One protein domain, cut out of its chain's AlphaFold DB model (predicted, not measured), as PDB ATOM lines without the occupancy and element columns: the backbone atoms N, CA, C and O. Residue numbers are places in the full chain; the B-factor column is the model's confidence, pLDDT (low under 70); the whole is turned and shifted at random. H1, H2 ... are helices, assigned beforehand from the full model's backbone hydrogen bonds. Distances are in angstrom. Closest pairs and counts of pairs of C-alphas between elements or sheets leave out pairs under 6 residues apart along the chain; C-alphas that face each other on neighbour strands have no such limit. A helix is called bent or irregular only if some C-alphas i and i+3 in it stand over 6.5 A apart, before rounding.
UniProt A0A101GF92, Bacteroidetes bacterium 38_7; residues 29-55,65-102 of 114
ATOM      1  N   ASN A  29      29.186  -6.423 -38.731       84.88
ATOM      2  CA  ASN A  29      29.731  -7.140 -37.583       84.88
ATOM      3  C   ASN A  29      28.884  -6.874 -36.312       84.88
ATOM      4  O   ASN A  29      28.840  -5.739 -35.829       84.88
ATOM      5  N   PRO A  30      28.223  -7.892 -35.727       87.94
ATOM      6  CA  PRO A  30      27.359  -7.698 -34.563       87.94
ATOM      7  C   PRO A  30      28.132  -7.221 -33.327       87.94
ATOM      8  O   PRO A  30      27.590  -6.457 -32.533       87.94
ATOM      9  N   LEU A  31      29.403  -7.609 -33.185       90.12
ATOM     10  CA  LEU A  31      30.242  -7.182 -32.064       90.12
ATOM     11  C   LEU A  31      30.585  -5.693 -32.134       90.12
ATOM     12  O   LEU A  31      30.643  -5.030 -31.105       90.12
ATOM     13  N   GLU A  32      30.752  -5.154 -33.343       88.06
ATOM     14  CA  GLU A  32      30.966  -3.718 -33.543       88.06
ATOM     15  C   GLU A  32      29.724  -2.927 -33.116       88.06
ATOM     16  O   GLU A  32      29.836  -1.954 -32.377       88.06
ATOM     17  N   LYS A  33      28.524  -3.405 -33.477       89.00
ATOM     18  CA  LYS A  33      27.262  -2.793 -33.032       89.00
ATOM     19  C   LYS A  33      27.107  -2.818 -31.513       89.00
ATOM     20  O   LYS A  33      26.701  -1.814 -30.939       89.00
ATOM     21  N   ILE A  34      27.439  -3.937 -30.865       90.31
ATOM     22  CA  ILE A  34      27.393  -4.040 -29.400       90.31
ATOM     23  C   ILE A  34      28.340  -3.014 -28.770       90.31
ATOM     24  O   ILE A  34      27.913  -2.269 -27.894       90.31
ATOM     25  N   SER A  35      29.585  -2.925 -29.243       88.62
ATOM     26  CA  SER A  35      30.559  -1.954 -28.729       88.62
ATOM     27  C   SER A  35      30.158  -0.495 -28.950       88.62
ATOM     28  O   SER A  35      30.546   0.355 -28.160       88.62
ATOM     29  N   LEU A  36      29.401  -0.190 -30.007       88.19
ATOM     30  CA  LEU A  36      28.912   1.168 -30.272       88.19
ATOM     31  C   LEU A  36      27.754   1.577 -29.356       88.19
ATOM     32  O   LEU A  36      27.604   2.757 -29.052       88.19
ATOM     33  N   VAL A  37      26.908   0.624 -28.962       91.50
ATOM     34  CA  VAL A  37      25.687   0.898 -28.185       91.50
ATOM     35  C   VAL A  37      25.923   0.754 -26.682       91.50
ATOM     36  O   VAL A  37      25.249   1.409 -25.889       91.50
ATOM     37  N   VAL A  38      26.861  -0.102 -26.280       91.00
ATOM     38  CA  VAL A  38      27.138  -0.406 -24.878       91.00
ATOM     39  C   VAL A  38      28.476   0.196 -24.477       91.00
ATOM     40  O   VAL A  38      29.534  -0.301 -24.860       91.00
ATOM     41  N   ASP A  39      28.422   1.225 -23.634       91.75
ATOM     42  CA  ASP A  39      29.592   1.634 -22.867       91.75
ATOM     43  C   ASP A  39      29.826   0.616 -21.744       91.75
ATOM     44  O   ASP A  39      29.113   0.588 -20.744       91.75
ATOM     45  N   PHE A  40      30.807  -0.263 -21.931       91.12
ATOM     46  CA  PHE A  40      31.110  -1.316 -20.965       91.12
ATOM     47  C   PHE A  40      31.769  -0.798 -19.678       91.12
ATOM     48  O   PHE A  40      31.731  -1.489 -18.658       91.12
ATOM     49  N   GLU A  41      32.340   0.408 -19.691       91.06
ATOM     50  CA  GLU A  41      33.010   0.991 -18.524       91.06
ATOM     51  C   GLU A  41      32.030   1.284 -17.383       91.06
ATOM     52  O   GLU A  41      32.409   1.235 -16.211       91.06
ATOM     53  N   ILE A  42      30.739   1.461 -17.687       92.88
ATOM     54  CA  ILE A  42      29.693   1.639 -16.668       92.88
ATOM     55  C   ILE A  42      29.616   0.450 -15.698       92.88
ATOM     56  O   ILE A  42      29.226   0.618 -14.542       92.88
ATOM     57  N   PHE A  43      30.008  -0.752 -16.142       90.69
ATOM     58  CA  PHE A  43      29.995  -1.959 -15.318       90.69
ATOM     59  C   PHE A  43      31.242  -2.100 -14.450       90.69
ATOM     60  O   PHE A  43      31.205  -2.871 -13.492       90.69
ATOM     61  N   ARG A  44      32.328  -1.361 -14.727       89.56
ATOM     62  CA  ARG A  44      33.620  -1.523 -14.041       89.56
ATOM     63  C   ARG A  44      33.463  -1.498 -12.530       89.56
ATOM     64  O   ARG A  44      33.877  -2.434 -11.860       89.56
ATOM     65  N   LYS A  45      32.793  -0.474 -11.997       88.62
ATOM     66  CA  LYS A  45      32.603  -0.319 -10.550       88.62
ATOM     67  C   LYS A  45      31.868  -1.513  -9.933       88.62
ATOM     68  O   LYS A  45      32.253  -1.980  -8.868       88.62
ATOM     69  N   SER A  46      30.824  -2.008 -10.594       88.94
ATOM     70  CA  SER A  46      30.063  -3.172 -10.128       88.94
ATOM     71  C   SER A  46      30.878  -4.464 -10.217       88.94
ATOM     72  O   SER A  46      30.834  -5.278  -9.296       88.94
ATOM     73  N   LEU A  47      31.649  -4.636 -11.292       87.19
ATOM     74  CA  LEU A  47      32.524  -5.789 -11.498       87.19
ATOM     75  C   LEU A  47      33.660  -5.814 -10.474       87.19
ATOM     76  O   LEU A  47      33.877  -6.834  -9.833       87.19
ATOM     77  N   GLU A  48      34.339  -4.689 -10.252       85.50
ATOM     78  CA  GLU A  48      35.392  -4.556  -9.241       85.50
ATOM     79  C   GLU A  48      34.857  -4.840  -7.835       85.50
ATOM     80  O   GLU A  48      35.494  -5.558  -7.073       85.50
ATOM     81  N   GLN A  49      33.663  -4.344  -7.495       83.38
ATOM     82  CA  GLN A  49      33.038  -4.617  -6.197       83.38
ATOM     83  C   GLN A  49      32.706  -6.100  -5.983       83.38
ATOM     84  O   GLN A  49      32.809  -6.575  -4.855       83.38
ATOM     85  N   GLY A  50      32.300  -6.815  -7.038       76.62
ATOM     86  CA  GLY A  50      31.948  -8.236  -6.966       76.62
ATOM     87  C   GLY A  50      33.132  -9.199  -7.107       76.62
ATOM     88  O   GLY A  50      33.069 -10.306  -6.580       76.62
ATOM     89  N   LEU A  51      34.199  -8.799  -7.809       67.94
ATOM     90  CA  LEU A  51      35.354  -9.652  -8.129       67.94
ATOM     91  C   LEU A  51      36.562  -9.414  -7.218       67.94
ATOM     92  O   LEU A  51      37.352 -10.334  -6.994       67.94
ATOM     93  N   LEU A  52      36.735  -8.201  -6.680       62.88
ATOM     94  CA  LEU A  52      37.817  -7.919  -5.741       62.88
ATOM     95  C   LEU A  52      37.455  -8.481  -4.366       62.88
ATOM     96  O   LEU A  52      36.973  -7.774  -3.480       62.88
ATOM     97  N   ASN A  53      37.779  -9.755  -4.148       55.00
ATOM     98  CA  ASN A  53      38.023 -10.235  -2.795       55.00
ATOM     99  C   ASN A  53      39.180  -9.407  -2.221       55.00
ATOM    100  O   ASN A  53      40.331  -9.551  -2.641       55.00
ATOM    101  N   LYS A  54      38.868  -8.533  -1.258       52.66
ATOM    102  CA  LYS A  54      39.823  -7.653  -0.556       52.66
ATOM    103  C   LYS A  54      40.950  -8.415   0.168       52.66
ATOM    104  O   LYS A  54      41.871  -7.787   0.681       52.66
ATOM    105  N   ASP A  55      40.899  -9.746   0.174       49.50
ATOM    106  CA  ASP A  55      41.796 -10.635   0.910       49.50
ATOM    107  C   ASP A  55      43.029 -11.123   0.130       49.50
ATOM    108  O   ASP A  55      43.922 -11.724   0.729       49.50
ATOM    109  N   TYR A  65      43.945  -9.406 -15.065       75.50
ATOM    110  CA  TYR A  65      43.330  -8.946 -16.305       75.50
ATOM    111  C   TYR A  65      42.255  -7.892 -16.023       75.50
ATOM    112  O   TYR A  65      41.655  -7.859 -14.946       75.50
ATOM    113  N   ASP A  66      42.015  -7.023 -17.004       84.62
ATOM    114  CA  ASP A  66      40.984  -6.000 -16.898       84.62
ATOM    115  C   ASP A  66      39.590  -6.636 -16.733       84.62
ATOM    116  O   ASP A  66      39.184  -7.507 -17.508       84.62
ATOM    117  N   VAL A  67      38.845  -6.203 -15.711       85.75
ATOM    118  CA  VAL A  67      37.541  -6.796 -15.368       85.75
ATOM    119  C   VAL A  67      36.487  -6.574 -16.452       85.75
ATOM    120  O   VAL A  67      35.606  -7.412 -16.637       85.75
ATOM    121  N   VAL A  68      36.580  -5.468 -17.195       89.94
ATOM    122  CA  VAL A  68      35.661  -5.152 -18.291       89.94
ATOM    123  C   VAL A  68      35.960  -6.059 -19.480       89.94
ATOM    124  O   VAL A  68      35.038  -6.603 -20.091       89.94
ATOM    125  N   MET A  69      37.238  -6.310 -19.768       89.19
ATOM    126  CA  MET A  69      37.650  -7.304 -20.756       89.19
ATOM    127  C   MET A  69      37.145  -8.706 -20.392       89.19
ATOM    128  O   MET A  69      36.538  -9.366 -21.235       89.19
ATOM    129  N   MET A  70      37.320  -9.152 -19.144       88.00
ATOM    130  CA  MET A  70      36.791 -10.444 -18.680       88.00
ATOM    131  C   MET A  70      35.268 -10.528 -18.848       88.00
ATOM    132  O   MET A  70      34.744 -11.532 -19.328       88.00
ATOM    133  N   PHE A  71      34.544  -9.454 -18.532       90.12
ATOM    134  CA  PHE A  71      33.099  -9.393 -18.736       90.12
ATOM    135  C   PHE A  71      32.709  -9.503 -20.218       90.12
ATOM    136  O   PHE A  71      31.792 -10.248 -20.569       90.12
ATOM    137  N   LYS A  72      33.444  -8.841 -21.116       92.06
ATOM    138  CA  LYS A  72      33.259  -8.996 -22.565       92.06
ATOM    139  C   LYS A  72      33.523 -10.431 -23.039       92.06
ATOM    140  O   LYS A  72      32.792 -10.917 -23.900       92.06
ATOM    141  N   ILE A  73      34.506 -11.133 -22.470       91.38
ATOM    142  CA  ILE A  73      34.770 -12.553 -22.768       91.38
ATOM    143  C   ILE A  73      33.572 -13.423 -22.370       91.38
ATOM    144  O   ILE A  73      33.138 -14.248 -23.173       91.38
ATOM    145  N   LEU A  74      32.971 -13.193 -21.196       91.12
ATOM    146  CA  LEU A  74      31.757 -13.906 -20.770       91.12
ATOM    147  C   LEU A  74      30.588 -13.681 -21.741       91.12
ATOM    148  O   LEU A  74      29.830 -14.605 -22.046       91.12
ATOM    149  N   ILE A  75      30.453 -12.464 -22.274       92.06
ATOM    150  CA  ILE A  75      29.451 -12.157 -23.302       92.06
ATOM    151  C   ILE A  75      29.726 -12.956 -24.576       92.06
ATOM    152  O   ILE A  75      28.794 -13.536 -25.128       92.06
ATOM    153  N   LEU A  76      30.982 -13.040 -25.027       92.94
ATOM    154  CA  LEU A  76      31.347 -13.851 -26.191       92.94
ATOM    155  C   LEU A  76      31.052 -15.337 -25.961       92.94
ATOM    156  O   LEU A  76      30.439 -15.971 -26.821       92.94
ATOM    157  N   GLN A  77      31.421 -15.882 -24.800       93.06
ATOM    158  CA  GLN A  77      31.103 -17.262 -24.427       93.06
ATOM    159  C   GLN A  77      29.599 -17.518 -24.489       93.06
ATOM    160  O   GLN A  77      29.161 -18.491 -25.103       93.06
ATOM    161  N   ARG A  78      28.788 -16.617 -23.923       93.25
ATOM    162  CA  ARG A  78      27.331 -16.770 -23.909       93.25
ATOM    163  C   ARG A  78      26.698 -16.600 -25.288       93.25
ATOM    164  O   ARG A  78      25.771 -17.334 -25.610       93.25
ATOM    165  N   TYR A  79      27.176 -15.646 -26.082       92.12
ATOM    166  CA  TYR A  79      26.613 -15.323 -27.392       92.12
ATOM    167  C   TYR A  79      26.940 -16.386 -28.450       92.12
ATOM    168  O   TYR A  79      26.119 -16.656 -29.321       92.12
ATOM    169  N   TYR A  80      28.116 -17.013 -28.357       91.06
ATOM    170  CA  TYR A  80      28.577 -18.033 -29.305       91.06
ATOM    171  C   TYR A  80      28.534 -19.469 -28.754       91.06
ATOM    172  O   TYR A  80      28.866 -20.399 -29.484       91.06
ATOM    173  N   GLY A  81      28.123 -19.666 -27.496       92.69
ATOM    174  CA  GLY A  81      28.030 -20.985 -26.861       92.69
ATOM    175  C   GLY A  81      29.388 -21.663 -26.654       92.69
ATOM    176  O   GLY A  81      29.503 -22.867 -26.859       92.69
ATOM    177  N   LEU A  82      30.417 -20.891 -26.295       92.06
ATOM    178  CA  LEU A  82      31.807 -21.355 -26.215       92.06
ATOM    179  C   LEU A  82      32.193 -21.675 -24.766       92.06
ATOM    180  O   LEU A  82      31.910 -20.886 -23.865       92.06
ATOM    181  N   GLY A  83      32.883 -22.798 -24.555       88.88
ATOM    182  CA  GLY A  83      33.560 -23.096 -23.284       88.88
ATOM    183  C   GLY A  83      34.892 -22.349 -23.138       88.88
ATOM    184  O   GLY A  83      35.322 -21.663 -24.066       88.88
ATOM    185  N   ASP A  84      35.573 -22.504 -22.000       84.38
ATOM    186  CA  ASP A  84      36.811 -21.767 -21.675       84.38
ATOM    187  C   ASP A  84      37.952 -22.012 -22.675       84.38
ATOM    188  O   ASP A  84      38.512 -21.072 -23.234       84.38
ATOM    189  N   THR A  85      38.242 -23.272 -23.007       86.56
ATOM    190  CA  THR A  85      39.287 -23.596 -23.996       86.56
ATOM    191  C   THR A  85      38.930 -23.098 -25.396       86.56
ATOM    192  O   THR A  85      39.787 -22.686 -26.176       86.56
ATOM    193  N   GLN A  86      37.642 -23.135 -25.741       89.62
ATOM    194  CA  GLN A  86      37.198 -22.745 -27.071       89.62
ATOM    195  C   GLN A  86      37.203 -21.226 -27.239       89.62
ATOM    196  O   GLN A  86      37.553 -20.750 -28.317       89.62
ATOM    197  N   ILE A  87      36.840 -20.458 -26.207       91.25
ATOM    198  CA  ILE A  87      36.889 -18.998 -26.297       91.25
ATOM    199  C   ILE A  87      38.327 -18.506 -26.460       91.25
ATOM    200  O   ILE A  87      38.556 -17.635 -27.293       91.25
ATOM    201  N   GLU A  88      39.293 -19.113 -25.769       89.25
ATOM    202  CA  GLU A  88      40.715 -18.782 -25.902       89.25
ATOM    203  C   GLU A  88      41.190 -18.957 -27.352       89.25
ATOM    204  O   GLU A  88      41.688 -18.016 -27.974       89.25
ATOM    205  N   TYR A  89      40.911 -20.125 -27.942       89.06
ATOM    206  CA  TYR A  89      41.214 -20.397 -29.347       89.06
ATOM    207  C   TYR A  89      40.550 -19.381 -30.290       89.06
ATOM    208  O   TYR A  89      41.185 -18.854 -31.203       89.06
ATOM    209  N   GLN A  90      39.270 -19.067 -30.063       91.06
ATOM    210  CA  GLN A  90      38.517 -18.134 -30.906       91.06
ATOM    211  C   GLN A  90      39.029 -16.694 -30.791       91.06
ATOM    212  O   GLN A  90      39.024 -15.975 -31.789       91.06
ATOM    213  N   ILE A  91      39.490 -16.260 -29.616       89.56
ATOM    214  CA  ILE A  91      40.110 -14.941 -29.445       89.56
ATOM    215  C   ILE A  91      41.438 -14.881 -30.208       89.56
ATOM    216  O   ILE A  91      41.706 -13.881 -30.871       89.56
ATOM    217  N   LEU A  92      42.252 -15.939 -30.163       86.50
ATOM    218  CA  LEU A  92      43.533 -15.991 -30.876       86.50
ATOM    219  C   LEU A  92      43.363 -15.973 -32.401       86.50
ATOM    220  O   LEU A  92      44.126 -15.283 -33.086       86.50
ATOM    221  N   ASP A  93      42.357 -16.679 -32.912       88.50
ATOM    222  CA  ASP A  93      42.116 -16.862 -34.346       88.50
ATOM    223  C   ASP A  93      41.320 -15.704 -34.980       88.50
ATOM    224  O   ASP A  93      41.585 -15.288 -36.110       88.50
ATOM    225  N   ARG A  94      40.355 -15.112 -34.257       88.06
ATOM    226  CA  ARG A  94      39.397 -14.168 -34.854       88.06
ATOM    227  C   ARG A  94      39.727 -12.711 -34.567       88.06
ATOM    228  O   ARG A  94      39.496 -12.197 -33.474       88.06
ATOM    229  N   LEU A  95      40.085 -11.980 -35.625       85.06
ATOM    230  CA  LEU A  95      40.317 -10.529 -35.576       85.06
ATOM    231  C   LEU A  95      39.123  -9.742 -35.000       85.06
ATOM    232  O   LEU A  95      39.307  -8.771 -34.273       85.06
ATOM    233  N   SER A  96      37.891 -10.170 -35.295       87.44
ATOM    234  CA  SER A  96      36.677  -9.529 -34.764       87.44
ATOM    235  C   SER A  96      36.557  -9.640 -33.241       87.44
ATOM    236  O   SER A  96      36.069  -8.704 -32.611       87.44
ATOM    237  N   PHE A  97      37.031 -10.737 -32.643       90.88
ATOM    238  CA  PHE A  97      37.028 -10.924 -31.191       90.88
ATOM    239  C   PHE A  97      38.113 -10.073 -30.542       90.88
ATOM    240  O   PHE A  97      37.816  -9.347 -29.599       90.88
ATOM    241  N   LYS A  98      39.331 -10.075 -31.100       88.50
ATOM    242  CA  LYS A  98      40.420  -9.205 -30.625       88.50
ATOM    243  C   LYS A  98      39.995  -7.738 -30.610       88.50
ATOM    244  O   LYS A  98      40.077  -7.088 -29.575       88.50
ATOM    245  N   LYS A  99      39.400  -7.253 -31.707       87.00
ATOM    246  CA  LYS A  99      38.874  -5.881 -31.783       87.00
ATOM    247  C   LYS A  99      37.762  -5.599 -30.773       87.00
ATOM    248  O   LYS A  99      37.754  -4.529 -30.177       87.00
ATOM    249  N   PHE A 100      36.841  -6.538 -30.551       90.44
ATOM    250  CA  PHE A 100      35.784  -6.377 -29.546       90.44
ATOM    251  C   PHE A 100      36.345  -6.250 -28.119       90.44
ATOM    252  O   PHE A 100      35.873  -5.433 -27.317       90.44
ATOM    253  N   LEU A 101      37.383  -7.031 -27.822       89.94
ATOM    254  CA  LEU A 101      38.086  -7.023 -26.542       89.94
ATOM    255  C   LEU A 101      39.059  -5.846 -26.389       89.94
ATOM    256  O   LEU A 101      39.474  -5.571 -25.271       89.94
ATOM    257  N   GLY A 102      39.367  -5.123 -27.470       85.44
ATOM    258  CA  GLY A 102      40.369  -4.056 -27.463       85.44
ATOM    259  C   GLY A 102      41.806  -4.578 -27.412       85.44
ATOM    260  O   GLY A 102      42.681  -3.858 -26.953       85.44
TER     261      GLY A 102
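This is residues 29 to 55 and 65 to 102 of the 114 residues of a protein of Bacteroidetes bacterium 38_7 (UniProt A0A101GF92). Four helices join into an open loop: H1 leads into H2, H2 crosses the first residues of H3, and H5 packs on H3 and on H1, which closes the loop. H3 runs through the middle of the whole, and H4 packs crosswise on its residues 73 to 77, outside the loop. The printed part has 65 residues with five named helices, in the order H1 H2 H3 H4 H5, and no named strand; the class is all helix. It is only just compact, close to loose, with a radius of gyration of the C-alphas of 12.5 A, and it spans 36 by 28 by 18 A.

H1, residues 30 to 37, touches H5, residues 95 to 101, at a shallow tilt of 30 degrees, the same way; the closest C-alphas are those of Leu 31 and Phe 100, 6.1 A apart. H1 and H2, residues 40 to 51, meet only through their link, which is tight. H2 touches residues 67 to 68 of H3, residues 67 to 80, about perpendicular at 77 degrees; the C-alphas of Arg 44 and Val 68 come closest, at 5.9 A. H1 and H3 are apart. With residues 73 to 77 alone, H3 touches H4, residues 84 to 93, about perpendicular at 84 degrees, and the closest C-alphas, of Gln 77 and Ile 87, are 6.3 A apart. H3 touches H5 with residues 69 to 73 alone, at a steep tilt of 47 degrees, opposite ways; the closest C-alphas are those of Met 69 and Leu 101, 5.8 A apart. H4 and H5 touch only at the corner, where the C-alphas of Ile 91 and Phe 97 are closest, at 5.4 A. H3 and H5 are the hubs, each touching three other helices, and the helix packing is mostly crossed. Every O i to N i+4 pair is within hydrogen-bond range in H1, H3, H4 and H5; in H2, 5 of 8 are.

H1 begins at C-alpha 30, (27.359, -7.698, -34.563), and is 10.8 A long. H2 measures 15.9 A and is irregular, with C-alphas 42 and 45 7.1 A apart. H3, the longest helix, runs 20.0 A from C-alpha 67 at (37.541, -6.796, -15.368). H4 measures 14.6 A, and H5 ends at C-alpha 101, (38.086, -7.023, -26.542), after 9.9 A.

The two C-alphas farthest apart are those of Asn 29 and Asp 55, at 40.5 A. Residues 56 to 64 are not printed, and C-alphas 55 and 65 are 17.4 A apart across this cut, in the link from H2 to H3. The links H1 to H2, H3 to H4 and H4 to H5 are tight. The mean pLDDT of the printed part is 86.4; residues 51 to 55, of which residue 51 belongs to H2, are under 70.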